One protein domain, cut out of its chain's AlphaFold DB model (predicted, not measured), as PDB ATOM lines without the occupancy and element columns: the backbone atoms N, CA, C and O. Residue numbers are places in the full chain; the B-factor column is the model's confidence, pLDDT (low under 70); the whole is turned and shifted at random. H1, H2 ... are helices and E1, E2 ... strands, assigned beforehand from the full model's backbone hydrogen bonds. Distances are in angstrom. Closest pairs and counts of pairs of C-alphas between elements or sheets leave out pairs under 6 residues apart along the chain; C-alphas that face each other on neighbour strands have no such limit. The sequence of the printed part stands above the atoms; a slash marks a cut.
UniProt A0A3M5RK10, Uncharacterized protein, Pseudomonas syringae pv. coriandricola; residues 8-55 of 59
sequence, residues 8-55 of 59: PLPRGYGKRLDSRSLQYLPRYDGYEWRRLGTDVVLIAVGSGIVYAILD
ATOM      1  N   PRO A   8     358.620 423.691 476.228       93.75
ATOM      2  CA  PRO A   8     359.127 422.440 475.686       93.75
ATOM      3  C   PRO A   8     360.111 421.795 476.659       93.75
ATOM      4  O   PRO A   8     360.993 422.453 477.216       93.75
ATOM      5  N   LEU A   9     359.988 420.481 476.822       92.75
ATOM      6  CA  LEU A   9     360.964 419.699 477.555       92.75
ATOM      7  C   LEU A   9     362.327 419.796 476.841       92.75
ATOM      8  O   LEU A   9     362.396 419.566 475.628       92.75
ATOM      9  N   PRO A  10     363.423 420.113 477.551       91.25
ATOM     10  CA  PRO A  10     364.730 420.234 476.921       91.25
ATOM     11  C   PRO A  10     365.158 418.929 476.240       91.25
ATOM     12  O   PRO A  10     364.919 417.830 476.747       91.25
ATOM     13  N   ARG A  11     365.823 419.030 475.082       86.12
ATOM     14  CA  ARG A  11     366.309 417.846 474.357       86.12
ATOM     15  C   ARG A  11     367.233 417.011 475.250       86.12
ATOM     16  O   ARG A  11     368.113 417.548 475.913       86.12
ATOM     17  N   GLY A  12     367.023 415.695 475.251       86.38
ATOM     18  CA  GLY A  12     367.771 414.748 476.087       86.38
ATOM     19  C   GLY A  12     367.241 414.585 477.516       86.38
ATOM     20  O   GLY A  12     367.708 413.695 478.224       86.38
ATOM     21  N   TYR A  13     366.246 415.378 477.932       86.00
ATOM     22  CA  TYR A  13     365.574 415.235 479.223       86.00
ATOM     23  C   TYR A  13     364.288 414.408 479.103       86.00
ATOM     24  O   TYR A  13     363.691 414.279 478.031       86.00
ATOM     25  N   GLY A  14     363.864 413.848 480.237       87.44
ATOM     26  CA  GLY A  14     362.711 412.957 480.327       87.44
ATOM     27  C   GLY A  14     363.000 411.580 479.736       87.44
ATOM     28  O   GLY A  14     363.132 411.422 478.524       87.44
ATOM     29  N   LYS A  15     363.050 410.558 480.587       92.69
ATOM     30  CA  LYS A  15     363.094 409.158 480.151       92.69
ATOM     31  C   LYS A  15     361.677 408.617 480.027       92.69
ATOM     32  O   LYS A  15     360.790 409.035 480.768       92.69
ATOM     33  N   ARG A  16     361.456 407.666 479.118       91.25
ATOM     34  CA  ARG A  16     360.197 406.911 479.111       91.25
ATOM     35  C   ARG A  16     360.041 406.190 480.446       91.25
ATOM     36  O   ARG A  16     361.008 405.626 480.956       91.25
ATOM     37  N   LEU A  17     358.836 406.244 480.997       91.56
ATOM     38  CA  LEU A  17     358.463 405.387 482.114       91.56
ATOM     39  C   LEU A  17     358.335 403.945 481.627       91.56
ATOM     40  O   LEU A  17     358.002 403.696 480.467       91.56
ATOM     41  N   ASP A  18     358.621 403.002 482.514       90.12
ATOM     42  CA  ASP A  18     358.377 401.593 482.247       90.12
ATOM     43  C   ASP A  18     356.865 401.299 482.202       90.12
ATOM     44  O   ASP A  18     356.039 402.036 482.752       90.12
ATOM     45  N   SER A  19     356.493 400.192 481.559       89.44
ATOM     46  CA  SER A  19     355.090 399.809 481.367       89.44
ATOM     47  C   SER A  19     354.321 399.605 482.679       89.44
ATOM     48  O   SER A  19     353.114 399.833 482.714       89.44
ATOM     49  N   ARG A  20     355.000 399.204 483.764       89.81
ATOM     50  CA  ARG A  20     354.380 398.971 485.076       89.81
ATOM     51  C   ARG A  20     354.105 400.278 485.815       89.81
ATOM     52  O   ARG A  20     353.146 400.352 486.571       89.81
ATOM     53  N   SER A  21     354.903 401.313 485.599       88.94
ATOM     54  CA  SER A  21     354.603 402.655 486.104       88.94
ATOM     55  C   SER A  21     353.467 403.301 485.303       88.94
ATOM     56  O   SER A  21     352.576 403.924 485.873       88.94
ATOM     57  N   LEU A  22     353.451 403.098 483.979       90.50
ATOM     58  CA  LEU A  22     352.440 403.675 483.085       90.50
ATOM     59  C   LEU A  22     351.011 403.178 483.351       90.50
ATOM     60  O   LEU A  22     350.079 403.958 483.190       90.50
ATOM     61  N   GLN A  23     350.818 401.926 483.779       91.12
ATOM     62  CA  GLN A  23     349.479 401.382 484.089       91.12
ATOM     63  C   GLN A  23     348.767 402.093 485.251       91.12
ATOM     64  O   GLN A  23     347.550 401.994 485.362       91.12
ATOM     65  N   TYR A  24     349.504 402.792 486.117       89.94
ATOM     66  CA  TYR A  24     348.929 403.529 487.244       89.94
ATOM     67  C   TYR A  24     348.646 404.997 486.917       89.94
ATOM     68  O   TYR A  24     348.118 405.722 487.757       89.94
ATOM     69  N   LEU A  25     349.006 405.448 485.714       91.50
ATOM     70  CA  LEU A  25     348.821 406.826 485.291       91.50
ATOM     71  C   LEU A  25     347.644 406.933 484.314       91.50
ATOM     72  O   LEU A  25     347.460 406.062 483.460       91.50
ATOM     73  N   PRO A  26     346.853 408.016 484.388       92.62
ATOM     74  CA  PRO A  26     345.784 408.250 483.429       92.62
ATOM     75  C   PRO A  26     346.359 408.441 482.023       92.62
ATOM     76  O   PRO A  26     347.388 409.096 481.836       92.62
ATOM     77  N   ARG A  27     345.686 407.875 481.022       93.19
ATOM     78  CA  ARG A  27     346.078 407.997 479.617       93.19
ATOM     79  C   ARG A  27     345.373 409.190 478.980       93.19
ATOM     80  O   ARG A  27     344.154 409.298 479.060       93.19
ATOM     81  N   TYR A  28     346.149 410.036 478.313       94.62
ATOM     82  CA  TYR A  28     345.652 411.165 477.534       94.62
ATOM     83  C   TYR A  28     346.120 411.007 476.090       94.62
ATOM     84  O   TYR A  28     347.319 410.880 475.835       94.62
ATOM     85  N   ASP A  29     345.184 411.001 475.146       95.12
ATOM     86  CA  ASP A  29     345.523 410.871 473.732       95.12
ATOM     87  C   ASP A  29     346.326 412.081 473.251       95.12
ATOM     88  O   ASP A  29     346.007 413.227 473.556       95.12
ATOM     89  N   GLY A  30     347.402 411.815 472.508       95.88
ATOM     90  CA  GLY A  30     348.334 412.852 472.061       95.88
ATOM     91  C   GLY A  30     349.342 413.305 473.123       95.88
ATOM     92  O   GLY A  30     350.115 414.222 472.850       95.88
ATOM     93  N   TYR A  31     349.395 412.656 474.290       96.31
ATOM     94  CA  TYR A  31     350.378 412.941 475.336       96.31
ATOM     95  C   TYR A  31     351.135 411.684 475.771       96.31
ATOM     96  O   TYR A  31     350.657 410.559 475.629       96.31
ATOM     97  N   GLU A  32     352.328 411.872 476.332       95.19
ATOM     98  CA  GLU A  32     353.090 410.802 476.973       95.19
ATOM     99  C   GLU A  32     353.624 411.225 478.341       95.19
ATOM    100  O   GLU A  32     354.022 412.372 478.558       95.19
ATOM    101  N   TRP A  33     353.661 410.264 479.260       95.88
ATOM    102  CA  TRP A  33     354.312 410.432 480.550       95.88
ATOM    103  C   TRP A  33     355.810 410.152 480.439       95.88
ATOM    104  O   TRP A  33     356.233 409.133 479.884       95.88
ATOM    105  N   ARG A  34     356.622 411.033 481.021       94.94
ATOM    106  CA  ARG A  34     358.073 410.872 481.122       94.94
ATOM    107  C   ARG A  34     358.558 411.069 482.547       94.94
ATOM    108  O   ARG A  34     358.074 411.930 483.270       94.94
ATOM    109  N   ARG A  35     359.576 410.302 482.920       93.38
ATOM    110  CA  ARG A  35     360.300 410.439 484.179       93.38
ATOM    111  C   ARG A  35     361.385 411.497 484.062       93.38
ATOM    112  O   ARG A  35     362.247 411.408 483.183       93.38
ATOM    113  N   LEU A  36     361.403 412.428 485.001       90.31
ATOM    114  CA  LEU A  36     362.410 413.466 485.144       90.31
ATOM    115  C   LEU A  36     363.003 413.399 486.557       90.31
ATOM    116  O   LEU A  36     362.490 414.002 487.487       90.31
ATOM    117  N   GLY A  37     364.083 412.634 486.735       87.50
ATOM    118  CA  GLY A  37     364.633 412.404 488.075       87.50
ATOM    119  C   GLY A  37     363.640 411.642 488.961       87.50
ATOM    120  O   GLY A  37     363.337 410.480 488.672       87.50
ATOM    121  N   THR A  38     363.164 412.285 490.025       88.88
ATOM    122  CA  THR A  38     362.108 411.799 490.937       88.88
ATOM    123  C   THR A  38     360.699 412.196 490.504       88.88
ATOM    124  O   THR A  38     359.725 411.665 491.034       88.88
ATOM    125  N   ASP A  39     360.594 413.099 489.533       90.56
ATOM    126  CA  ASP A  39     359.331 413.680 489.102       90.56
ATOM    127  C   ASP A  39     358.821 412.974 487.849       90.56
ATOM    128  O   ASP A  39     359.562 412.305 487.110       90.56
ATOM    129  N   VAL A  40     357.532 413.139 487.585       93.50
ATOM    130  CA  VAL A  40     356.873 412.631 486.386       93.50
ATOM    131  C   VAL A  40     356.187 413.787 485.676       93.50
ATOM    132  O   VAL A  40     355.437 414.546 486.273       93.50
ATOM    133  N   VAL A  41     356.434 413.932 484.378       94.94
ATOM    134  CA  VAL A  41     355.867 415.006 483.560       94.94
ATOM    135  C   VAL A  41     355.003 414.432 482.448       94.94
ATOM    136  O   VAL A  41     355.363 413.425 481.837       94.94
ATOM    137  N   LEU A  42     353.875 415.078 482.169       96.50
ATOM    138  CA  LEU A  42     353.065 414.804 480.984       96.50
ATOM    139  C   LEU A  42     353.477 415.774 479.889       96.50
ATOM    140  O   LEU A  42     353.436 416.988 480.107       96.50
ATOM    141  N   ILE A  43     353.830 415.263 478.714       96.38
ATOM    142  CA  ILE A  43     354.193 416.094 477.565       96.38
ATOM    143  C   ILE A  43     353.325 415.789 476.351       96.38
ATOM    144  O   ILE A  43     352.914 414.650 476.153       96.38
ATOM    145  N   ALA A  44     353.074 416.795 475.519       97.00
ATOM    146  CA  ALA A  44     352.414 416.606 474.233       97.00
ATOM    147  C   ALA A  44     353.349 415.895 473.240       97.00
ATOM    148  O   ALA A  44     354.516 416.267 473.074       97.00
ATOM    149  N   VAL A  45     352.834 414.874 472.556       94.25
ATOM    150  CA  VAL A  45     353.563 414.122 471.531       94.25
ATOM    151  C   VAL A  45     353.853 415.037 470.337       94.25
ATOM    152  O   VAL A  45     353.027 415.850 469.930       94.25
ATOM    153  N   GLY A  46     355.060 414.932 469.781       93.12
ATOM    154  CA  GLY A  46     355.519 415.758 468.660       93.12
ATOM    155  C   GLY A  46     356.124 417.098 469.089       93.12
ATOM    156  O   GLY A  46     357.256 417.383 468.705       93.12
ATOM    157  N   SER A  47     355.428 417.891 469.914       94.19
ATOM    158  CA  SER A  47     355.931 419.205 470.366       94.19
ATOM    159  C   SER A  47     356.826 419.135 471.607       94.19
ATOM    160  O   SER A  47     357.682 419.996 471.802       94.19
ATOM    161  N   GLY A  48     356.634 418.124 472.460       94.50
ATOM    162  CA  GLY A  48     357.359 417.977 473.722       94.50
ATOM    163  C   GLY A  48     356.987 419.012 474.786       94.50
ATOM    164  O   GLY A  48     357.700 419.132 475.780       94.50
ATOM    165  N   ILE A  49     355.902 419.768 474.592       96.12
ATOM    166  CA  ILE A  49     355.436 420.786 475.544       96.12
ATOM    167  C   ILE A  49     354.942 420.116 476.824       96.12
ATOM    168  O   ILE A  49     354.115 419.208 476.767       96.12
ATOM    169  N   VAL A  50     355.418 420.601 477.971       95.81
ATOM    170  CA  VAL A  50     355.001 420.129 479.294       95.81
ATOM    171  C   VAL A  50     353.588 420.610 479.600       95.81
ATOM    172  O   VAL A  50     353.320 421.809 479.652       95.81
ATOM    173  N   TYR A  51     352.688 419.666 479.841       96.19
ATOM    174  CA  TYR A  51     351.306 419.926 480.226       96.19
ATOM    175  C   TYR A  51     351.119 419.864 481.744       96.19
ATOM    176  O   TYR A  51     350.513 420.754 482.339       96.19
ATOM    177  N   ALA A  52     351.685 418.838 482.381       94.00
ATOM    178  CA  ALA A  52     351.587 418.623 483.820       94.00
ATOM    179  C   ALA A  52     352.915 418.132 484.397       94.00
ATOM    180  O   ALA A  52     353.713 417.506 483.698       94.00
ATOM    181  N   ILE A  53     353.120 418.417 485.680       92.19
ATOM    182  CA  ILE A  53     354.264 417.980 486.479       92.19
ATOM    183  C   ILE A  53     353.685 417.360 487.755       92.19
ATOM    184  O   ILE A  53     352.795 417.944 488.373       92.19
ATOM    185  N   LEU A  54     354.144 416.161 488.086       90.81
ATOM    186  CA  LEU A  54     353.898 415.437 489.326       90.81
ATOM    187  C   LEU A  54     355.231 415.370 490.069       90.81
ATOM    188  O   LEU A  54     356.111 414.588 489.699       90.81
ATOM    189  N   ASP A  55     355.383 416.207 491.085       85.06
ATOM    190  CA  ASP A  55     356.624 416.326 491.845       85.06
ATOM    191  C   ASP A  55     356.746 415.211 492.897       85.06
ATOM    192  O   ASP A  55     355.791 414.907 493.615       85.06
TER     193      ASP A  55
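What this domain is: This is residues 8 to 55 of the 59 residues of an uncharacterized protein of Pseudomonas syringae pv. coriandricola (UniProt A0A3M5RK10). A small sheet of three antiparallel strands, E1, E2 and E3, makes the main body, and the stretch before H1 comes in beside E1 and briefly pairs with it at residues 15 to 16. The short helix H1 lies off the E1 side of the sheet, and the link after it folds back to the start of E1. The 48 printed residues hold H1, E1, E2 and E3 in that order; the sheet's order is E1, E2, E3, and the class is mostly strand, with under half of the residues in named elements. The whole is compact, with a radius of gyration of the C-alphas of 9.8 A, and spans 25 by 24 by 16 A.

Where its parts are: The printed part begins at Pro 8, with C-alpha at (359.127, 422.440, 475.686). H1 is residues 19 to 22. E1 is residues 31 to 36, 15.5 A long, and its C-alpha 31 is at (350.378, 412.941, 475.336). E2 is residues 39 to 44, 16.7 A long. E3 is residues 50 to 54, 11.1 A long, and its C-alpha 54 is at (353.898, 415.437, 489.326).

How they stand to each other: E1, E2 and E3 form a meander, each strand the antiparallel neighbour of the one before. E1 and E2 are a hairpin at 151 degrees, with N 34 and O 41 within hydrogen-bond range at 2.8 A. E2 and E3 are a hairpin at 159 degrees, with N 42 and O 52 at 2.9 A. Residues 15 to 16 pair antiparallel with residues 34 to 35 of the edge strand E1. H1 only grazes the sheet, with its residues 21 to 22; the closest C-alphas of H1 and E1, those of Leu 22 and Trp 33, are 7.5 A apart. H1 is too short for any O i to N i+4 pair, and its one O i to N i+3 pair is not within range.

The domain as a whole: The two C-alphas farthest apart, those of Arg 11 and Tyr 24, are 25.9 A apart. The printed part has no cut. The links E1 to E2 and E2 to E3 are tight, and H1 to E1 is short. The mean pLDDT of the printed part is 92.3, and no printed residue is under 70.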